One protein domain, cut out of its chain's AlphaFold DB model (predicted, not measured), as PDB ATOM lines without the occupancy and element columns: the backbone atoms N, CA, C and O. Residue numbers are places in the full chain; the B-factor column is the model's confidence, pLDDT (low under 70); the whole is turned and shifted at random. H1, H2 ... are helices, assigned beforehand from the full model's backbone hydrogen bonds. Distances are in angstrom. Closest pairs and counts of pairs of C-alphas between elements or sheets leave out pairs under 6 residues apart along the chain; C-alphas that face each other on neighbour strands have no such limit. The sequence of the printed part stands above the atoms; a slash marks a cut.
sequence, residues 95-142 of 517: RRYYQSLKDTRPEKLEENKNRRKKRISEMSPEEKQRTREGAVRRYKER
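This is residues 95 to 142 of the 517 residues of an uncharacterized protein of Meira miltonrushii (UniProt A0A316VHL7). Three helices make a flat, open U: H2 is the base, the short helix H1 an arm at one end and the longer H3 an arm at the other, with the space between the arms empty. The printed part has 48 residues with three named helices, in the order H1, H2, H3, and no named strand; the class is all helix. It is extended, with a radius of gyration of the C-alphas of 15.2 A and spans of 40 by 28 by 8 A.

H1, residues 95 to 103, is apart from H2, residues 106 to 122, and from H3, residues 125 to 142. H2 and H3 are close but not clearly touching, the closest C-alphas being those of Ile 120 and Lys 128, 7.3 A apart. They run opposite ways at a steep tilt of 59 degrees. In H1, H2 and H3 every O i to N i+4 pair is within hydrogen-bond range.

H1 begins at C-alpha 95, (-44.564, -13.980, 32.731), and measures 11.8 A. H2 measures 24.3 A, and H3 25.6 A, ending at C-alpha 142, (-22.007, -17.889, 49.344).

The C-alphas farthest apart, of Arg 95 and Glu 126, are 42.3 A apart. The printed part has no cut, and both links are tight. The pLDDT is under 70 at residue 98, residues 100 to 106 and residues 139 to 142.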
ATOM      1  N   ARG A  95     -43.837 -13.238  33.766       78.94
ATOM      2  CA  ARG A  95     -44.564 -13.980  32.731       78.94
ATOM      3  C   ARG A  95     -43.607 -14.592  31.714       78.94
ATOM      4  O   ARG A  95     -43.708 -15.782  31.483       78.94
ATOM      5  N   ARG A  96     -42.619 -13.843  31.204       77.69
ATOM      6  CA  ARG A  96     -41.570 -14.395  30.320       77.69
ATOM      7  C   ARG A  96     -40.746 -15.494  30.987       77.69
ATOM      8  O   ARG A  96     -40.419 -16.471  30.334       77.69
ATOM      9  N   TYR A  97     -40.424 -15.348  32.271       74.50
ATOM     10  CA  TYR A  97     -39.699 -16.376  33.018       74.50
ATOM     11  C   TYR A  97     -40.529 -17.661  33.165       74.50
ATOM     12  O   TYR A  97     -40.050 -18.738  32.830       74.50
ATOM     13  N   TYR A  98     -41.793 -17.557  33.574       67.12
ATOM     14  CA  TYR A  98     -42.679 -18.721  33.678       67.12
ATOM     15  C   TYR A  98     -43.051 -19.317  32.319       67.12
ATOM     16  O   TYR A  98     -43.192 -20.531  32.230       67.12
ATOM     17  N   GLN A  99     -43.158 -18.497  31.271       71.88
ATOM     18  CA  GLN A  99     -43.318 -18.967  29.898       71.88
ATOM     19  C   GLN A  99     -42.076 -19.757  29.480       71.88
ATOM     20  O   GLN A  99     -42.210 -20.910  29.118       71.88
ATOM     21  N   SER A 100     -40.863 -19.234  29.707       66.75
ATOM     22  CA  SER A 100     -39.626 -19.974  29.417       66.75
ATOM     23  C   SER A 100     -39.497 -21.287  30.197       66.75
ATOM     24  O   SER A 100     -38.926 -22.236  29.681       66.75
ATOM     25  N   LEU A 101     -40.059 -21.362  31.412       59.44
ATOM     26  CA  LEU A 101     -40.108 -22.592  32.211       59.44
ATOM     27  C   LEU A 101     -41.193 -23.578  31.744       59.44
ATOM     28  O   LEU A 101     -41.048 -24.779  31.957       59.44
ATOM     29  N   LYS A 102     -42.283 -23.088  31.142       63.31
ATOM     30  CA  LYS A 102     -43.313 -23.919  30.498       63.31
ATOM     31  C   LYS A 102     -42.863 -24.416  29.122       63.31
ATOM     32  O   LYS A 102     -43.141 -25.556  28.775       63.31
ATOM     33  N   ASP A 103     -42.146 -23.576  28.380       57.12
ATOM     34  CA  ASP A 103     -41.626 -23.863  27.042       57.12
ATOM     35  C   ASP A 103     -40.381 -24.770  27.104       57.12
ATOM     36  O   ASP A 103     -40.067 -25.477  26.143       57.12
ATOM     37  N   THR A 104     -39.682 -24.828  28.249       57.50
ATOM     38  CA  THR A 104     -38.787 -25.950  28.553       57.50
ATOM     39  C   THR A 104     -39.623 -27.199  28.797       57.50
ATOM     40  O   THR A 104     -40.015 -27.487  29.929       57.50
ATOM     41  N   ARG A 105     -39.896 -27.939  27.715       67.50
ATOM     42  CA  ARG A 105     -40.539 -29.255  27.765       67.50
ATOM     43  C   ARG A 105     -39.859 -30.132  28.832       67.50
ATOM     44  O   ARG A 105     -38.625 -30.123  28.905       67.50
ATOM     45  N   PRO A 106     -40.617 -30.894  29.639       69.69
ATOM     46  CA  PRO A 106     -40.060 -31.792  30.654       69.69
ATOM     47  C   PRO A 106     -39.016 -32.764  30.077       69.69
ATOM     48  O   PRO A 106     -38.025 -33.050  30.742       69.69
ATOM     49  N   GLU A 107     -39.157 -33.144  28.807       70.94
ATOM     50  CA  GLU A 107     -38.172 -33.915  28.035       70.94
ATOM     51  C   GLU A 107     -36.787 -33.255  27.994       70.94
ATOM     52  O   GLU A 107     -35.789 -33.911  28.266       70.94
ATOM     53  N   LYS A 108     -36.700 -31.935  27.765       72.81
ATOM     54  CA  LYS A 108     -35.418 -31.201  27.747       72.81
ATOM     55  C   LYS A 108     -34.788 -31.086  29.137       72.81
ATOM     56  O   LYS A 108     -33.573 -30.935  29.263       72.81
ATOM     57  N   LEU A 109     -35.596 -31.102  30.197       73.31
ATOM     58  CA  LEU A 109     -35.088 -31.135  31.570       73.31
ATOM     59  C   LEU A 109     -34.516 -32.512  31.904       73.31
ATOM     60  O   LEU A 109     -33.441 -32.585  32.502       73.31
ATOM     61  N   GLU A 110     -35.198 -33.577  31.492       78.88
ATOM     62  CA  GLU A 110     -34.736 -34.948  31.702       78.88
ATOM     63  C   GLU A 110     -33.503 -35.260  30.846       78.88
ATOM     64  O   GLU A 110     -32.515 -35.787  31.353       78.88
ATOM     65  N   GLU A 111     -33.469 -34.780  29.603       84.00
ATOM     66  CA  GLU A 111     -32.298 -34.841  28.730       84.00
ATOM     67  C   GLU A 111     -31.087 -34.130  29.357       84.00
ATOM     68  O   GLU A 111     -29.986 -34.678  29.399       84.00
ATOM     69  N   ASN A 112     -31.273 -32.938  29.936       77.19
ATOM     70  CA  ASN A 112     -30.195 -32.230  30.629       77.19
ATOM     71  C   ASN A 112     -29.723 -32.951  31.901       77.19
ATOM     72  O   ASN A 112     -28.529 -32.917  32.215       77.19
ATOM     73  N   LYS A 113     -30.623 -33.613  32.641       81.06
ATOM     74  CA  LYS A 113     -30.232 -34.455  33.783       81.06
ATOM     75  C   LYS A 113     -29.425 -35.661  33.320       81.06
ATOM     76  O   LYS A 113     -28.391 -35.937  33.924       81.06
ATOM     77  N   ASN A 114     -29.847 -36.325  32.247       89.50
ATOM     78  CA  ASN A 114     -29.162 -37.493  31.698       89.50
ATOM     79  C   ASN A 114     -27.788 -37.117  31.134       89.50
ATOM     80  O   ASN A 114     -26.796 -37.746  31.492       89.50
ATOM     81  N   ARG A 115     -27.682 -36.007  30.391       88.56
ATOM     82  CA  ARG A 115     -26.394 -35.446  29.941       88.56
ATOM     83  C   ARG A 115     -25.472 -35.102  31.109       88.56
ATOM     84  O   ARG A 115     -24.269 -35.334  31.040       88.56
ATOM     85  N   ARG A 116     -26.016 -34.559  32.204       87.25
ATOM     86  CA  ARG A 116     -25.232 -34.249  33.406       87.25
ATOM     87  C   ARG A 116     -24.781 -35.511  34.145       87.25
ATOM     88  O   ARG A 116     -23.646 -35.535  34.601       87.25
ATOM     89  N   LYS A 117     -25.635 -36.532  34.260       90.25
ATOM     90  CA  LYS A 117     -25.273 -37.834  34.845       90.25
ATOM     91  C   LYS A 117     -24.175 -38.511  34.025       90.25
ATOM     92  O   LYS A 117     -23.180 -38.902  34.614       90.25
ATOM     93  N   LYS A 118     -24.315 -38.529  32.695       93.50
ATOM     94  CA  LYS A 118     -23.321 -39.071  31.757       93.50
ATOM     95  C   LYS A 118     -21.969 -38.353  31.862       93.50
ATOM     96  O   LYS A 118     -20.947 -38.988  32.078       93.50
ATOM     97  N   ARG A 119     -21.972 -37.015  31.869       92.62
ATOM     98  CA  ARG A 119     -20.747 -36.233  32.124       92.62
ATOM     99  C   ARG A 119     -20.116 -36.556  33.472       92.62
ATOM    100  O   ARG A 119     -18.903 -36.618  33.574       92.62
ATOM    101  N   ILE A 120     -20.924 -36.734  34.517       89.56
ATOM    102  CA  ILE A 120     -20.394 -37.072  35.839       89.56
ATOM    103  C   ILE A 120     -19.843 -38.497  35.857       89.56
ATOM    104  O   ILE A 120     -18.825 -38.704  36.501       89.56
ATOM    105  N   SER A 121     -20.460 -39.469  35.179       92.06
ATOM    106  CA  SER A 121     -19.924 -40.834  35.116       92.06
ATOM    107  C   SER A 121     -18.590 -40.889  34.375       92.06
ATOM    108  O   SER A 121     -17.697 -41.580  34.851       92.06
ATOM    109  N   GLU A 122     -18.439 -40.098  33.310       95.56
ATOM    110  CA  GLU A 122     -17.233 -40.011  32.470       95.56
ATOM    111  C   GLU A 122     -16.066 -39.242  33.120       95.56
ATOM    112  O   GLU A 122     -14.928 -39.397  32.692       95.56
ATOM    113  N   MET A 123     -16.307 -38.436  34.165       96.25
ATOM    114  CA  MET A 123     -15.230 -37.734  34.885       96.25
ATOM    115  C   MET A 123     -14.330 -38.711  35.650       96.25
ATOM    116  O   MET A 123     -14.818 -39.626  36.333       96.25
ATOM    117  N   SER A 124     -13.024 -38.439  35.638       96.00
ATOM    118  CA  SER A 124     -12.061 -39.168  36.464       96.00
ATOM    119  C   SER A 124     -12.339 -38.955  37.967       96.00
ATOM    120  O   SER A 124     -12.990 -37.971  38.354       96.00
ATOM    121  N   PRO A 125     -11.877 -39.855  38.857       93.88
ATOM    122  CA  PRO A 125     -12.011 -39.678  40.305       93.88
ATOM    123  C   PRO A 125     -11.451 -38.335  40.803       93.88
ATOM    124  O   PRO A 125     -12.095 -37.655  41.607       93.88
ATOM    125  N   GLU A 126     -10.318 -37.893  40.255       89.19
ATOM    126  CA  GLU A 126      -9.699 -36.609  40.597       89.19
ATOM    127  C   GLU A 126     -10.544 -35.410  40.147       89.19
ATOM    128  O   GLU A 126     -10.728 -34.444  40.894       89.19
ATOM    129  N   GLU A 127     -11.133 -35.462  38.949       87.94
ATOM    130  CA  GLU A 127     -12.029 -34.410  38.460       87.94
ATOM    131  C   GLU A 127     -13.338 -34.346  39.254       87.94
ATOM    132  O   GLU A 127     -13.837 -33.253  39.561       87.94
ATOM    133  N   LYS A 128     -13.883 -35.504  39.652       91.38
ATOM    134  CA  LYS A 128     -15.027 -35.604  40.577       91.38
ATOM    135  C   LYS A 128     -14.706 -34.942  41.915       91.38
ATOM    136  O   LYS A 128     -15.535 -34.198  42.449       91.38
ATOM    137  N   GLN A 129     -13.500 -35.148  42.434       90.62
ATOM    138  CA  GLN A 129     -13.058 -34.535  43.681       90.62
ATOM    139  C   GLN A 129     -12.875 -33.016  43.543       90.62
ATOM    140  O   GLN A 129     -13.486 -32.260  44.302       90.62
ATOM    141  N   ARG A 130     -12.179 -32.541  42.500       89.31
ATOM    142  CA  ARG A 130     -12.004 -31.100  42.220       89.31
ATOM    143  C   ARG A 130     -13.337 -30.376  42.011       89.31
ATOM    144  O   ARG A 130     -13.544 -29.266  42.514       89.31
ATOM    145  N   THR A 131     -14.285 -30.987  41.298       88.81
ATOM    146  CA  THR A 131     -15.624 -30.403  41.100       88.81
ATOM    147  C   THR A 131     -16.434 -30.352  42.397       88.81
ATOM    148  O   THR A 131     -17.125 -29.351  42.639       88.81
ATOM    149  N   ARG A 132     -16.317 -31.370  43.263       86.88
ATOM    150  CA  ARG A 132     -16.930 -31.399  44.601       86.88
ATOM    151  C   ARG A 132     -16.337 -30.323  45.510       86.88
ATOM    152  O   ARG A 132     -17.091 -29.537  46.086       86.88
ATOM    153  N   GLU A 133     -15.017 -30.204  45.569       87.81
ATOM    154  CA  GLU A 133     -14.315 -29.168  46.334       87.81
ATOM    155  C   GLU A 133     -14.655 -27.760  45.833       87.81
ATOM    156  O   GLU A 133     -14.991 -26.876  46.625       87.81
ATOM    157  N   GLY A 134     -14.700 -27.554  44.515       89.38
ATOM    158  CA  GLY A 134     -15.132 -26.291  43.915       89.38
ATOM    159  C   GLY A 134     -16.596 -25.947  44.218       89.38
ATOM    160  O   GLY A 134     -16.955 -24.774  44.371       89.38
ATOM    161  N   ALA A 135     -17.482 -26.943  44.328       83.44
ATOM    162  CA  ALA A 135     -18.861 -26.737  44.772       83.44
ATOM    163  C   ALA A 135     -18.930 -26.356  46.261       83.44
ATOM    164  O   ALA A 135     -19.618 -25.391  46.605       83.44
ATOM    165  N   VAL A 136     -18.168 -27.039  47.122       80.88
ATOM    166  CA  VAL A 136     -18.065 -26.743  48.560       80.88
ATOM    167  C   VAL A 136     -17.473 -25.352  48.794       80.88
ATOM    168  O   VAL A 136     -18.025 -24.586  49.580       80.88
ATOM    169  N   ARG A 137     -16.418 -24.965  48.066       83.75
ATOM    170  CA  ARG A 137     -15.803 -23.629  48.138       83.75
ATOM    171  C   ARG A 137     -16.792 -22.534  47.738       83.75
ATOM    172  O   ARG A 137     -16.966 -21.568  48.475       83.75
ATOM    173  N   ARG A 138     -17.528 -22.716  46.632       78.69
ATOM    174  CA  ARG A 138     -18.588 -21.781  46.201       78.69
ATOM    175  C   ARG A 138     -19.752 -21.714  47.188       78.69
ATOM    176  O   ARG A 138     -20.340 -20.646  47.358       78.69
ATOM    177  N   TYR A 139     -20.096 -22.827  47.831       69.31
ATOM    178  CA  TYR A 139     -21.105 -22.856  48.884       69.31
ATOM    179  C   TYR A 139     -20.628 -22.087  50.122       69.31
ATOM    180  O   TYR A 139     -21.319 -21.155  50.532       69.31
ATOM    181  N   LYS A 140     -19.419 -22.381  50.625       69.69
ATOM    182  CA  LYS A 140     -18.772 -21.676  51.745       69.69
ATOM    183  C   LYS A 140     -18.653 -20.173  51.478       69.69
ATOM    184  O   LYS A 140     -19.020 -19.377  52.337       69.69
ATOM    185  N   GLU A 141     -18.251 -19.769  50.273       68.62
ATOM    186  CA  GLU A 141     -18.220 -18.357  49.864       68.62
ATOM    187  C   GLU A 141     -19.606 -17.707  49.836       68.62
ATOM    188  O   GLU A 141     -19.765 -16.547  50.215       68.62
ATOM    189  N   ARG A 142     -20.636 -18.417  49.361       66.31
ATOM    190  CA  ARG A 142     -22.007 -17.889  49.344       66.31
ATOM    191  C   ARG A 142     -22.580 -17.769  50.750       66.31
ATOM    192  O   ARG A 142     -23.340 -16.833  50.999       66.31
TER     193      ARG A 142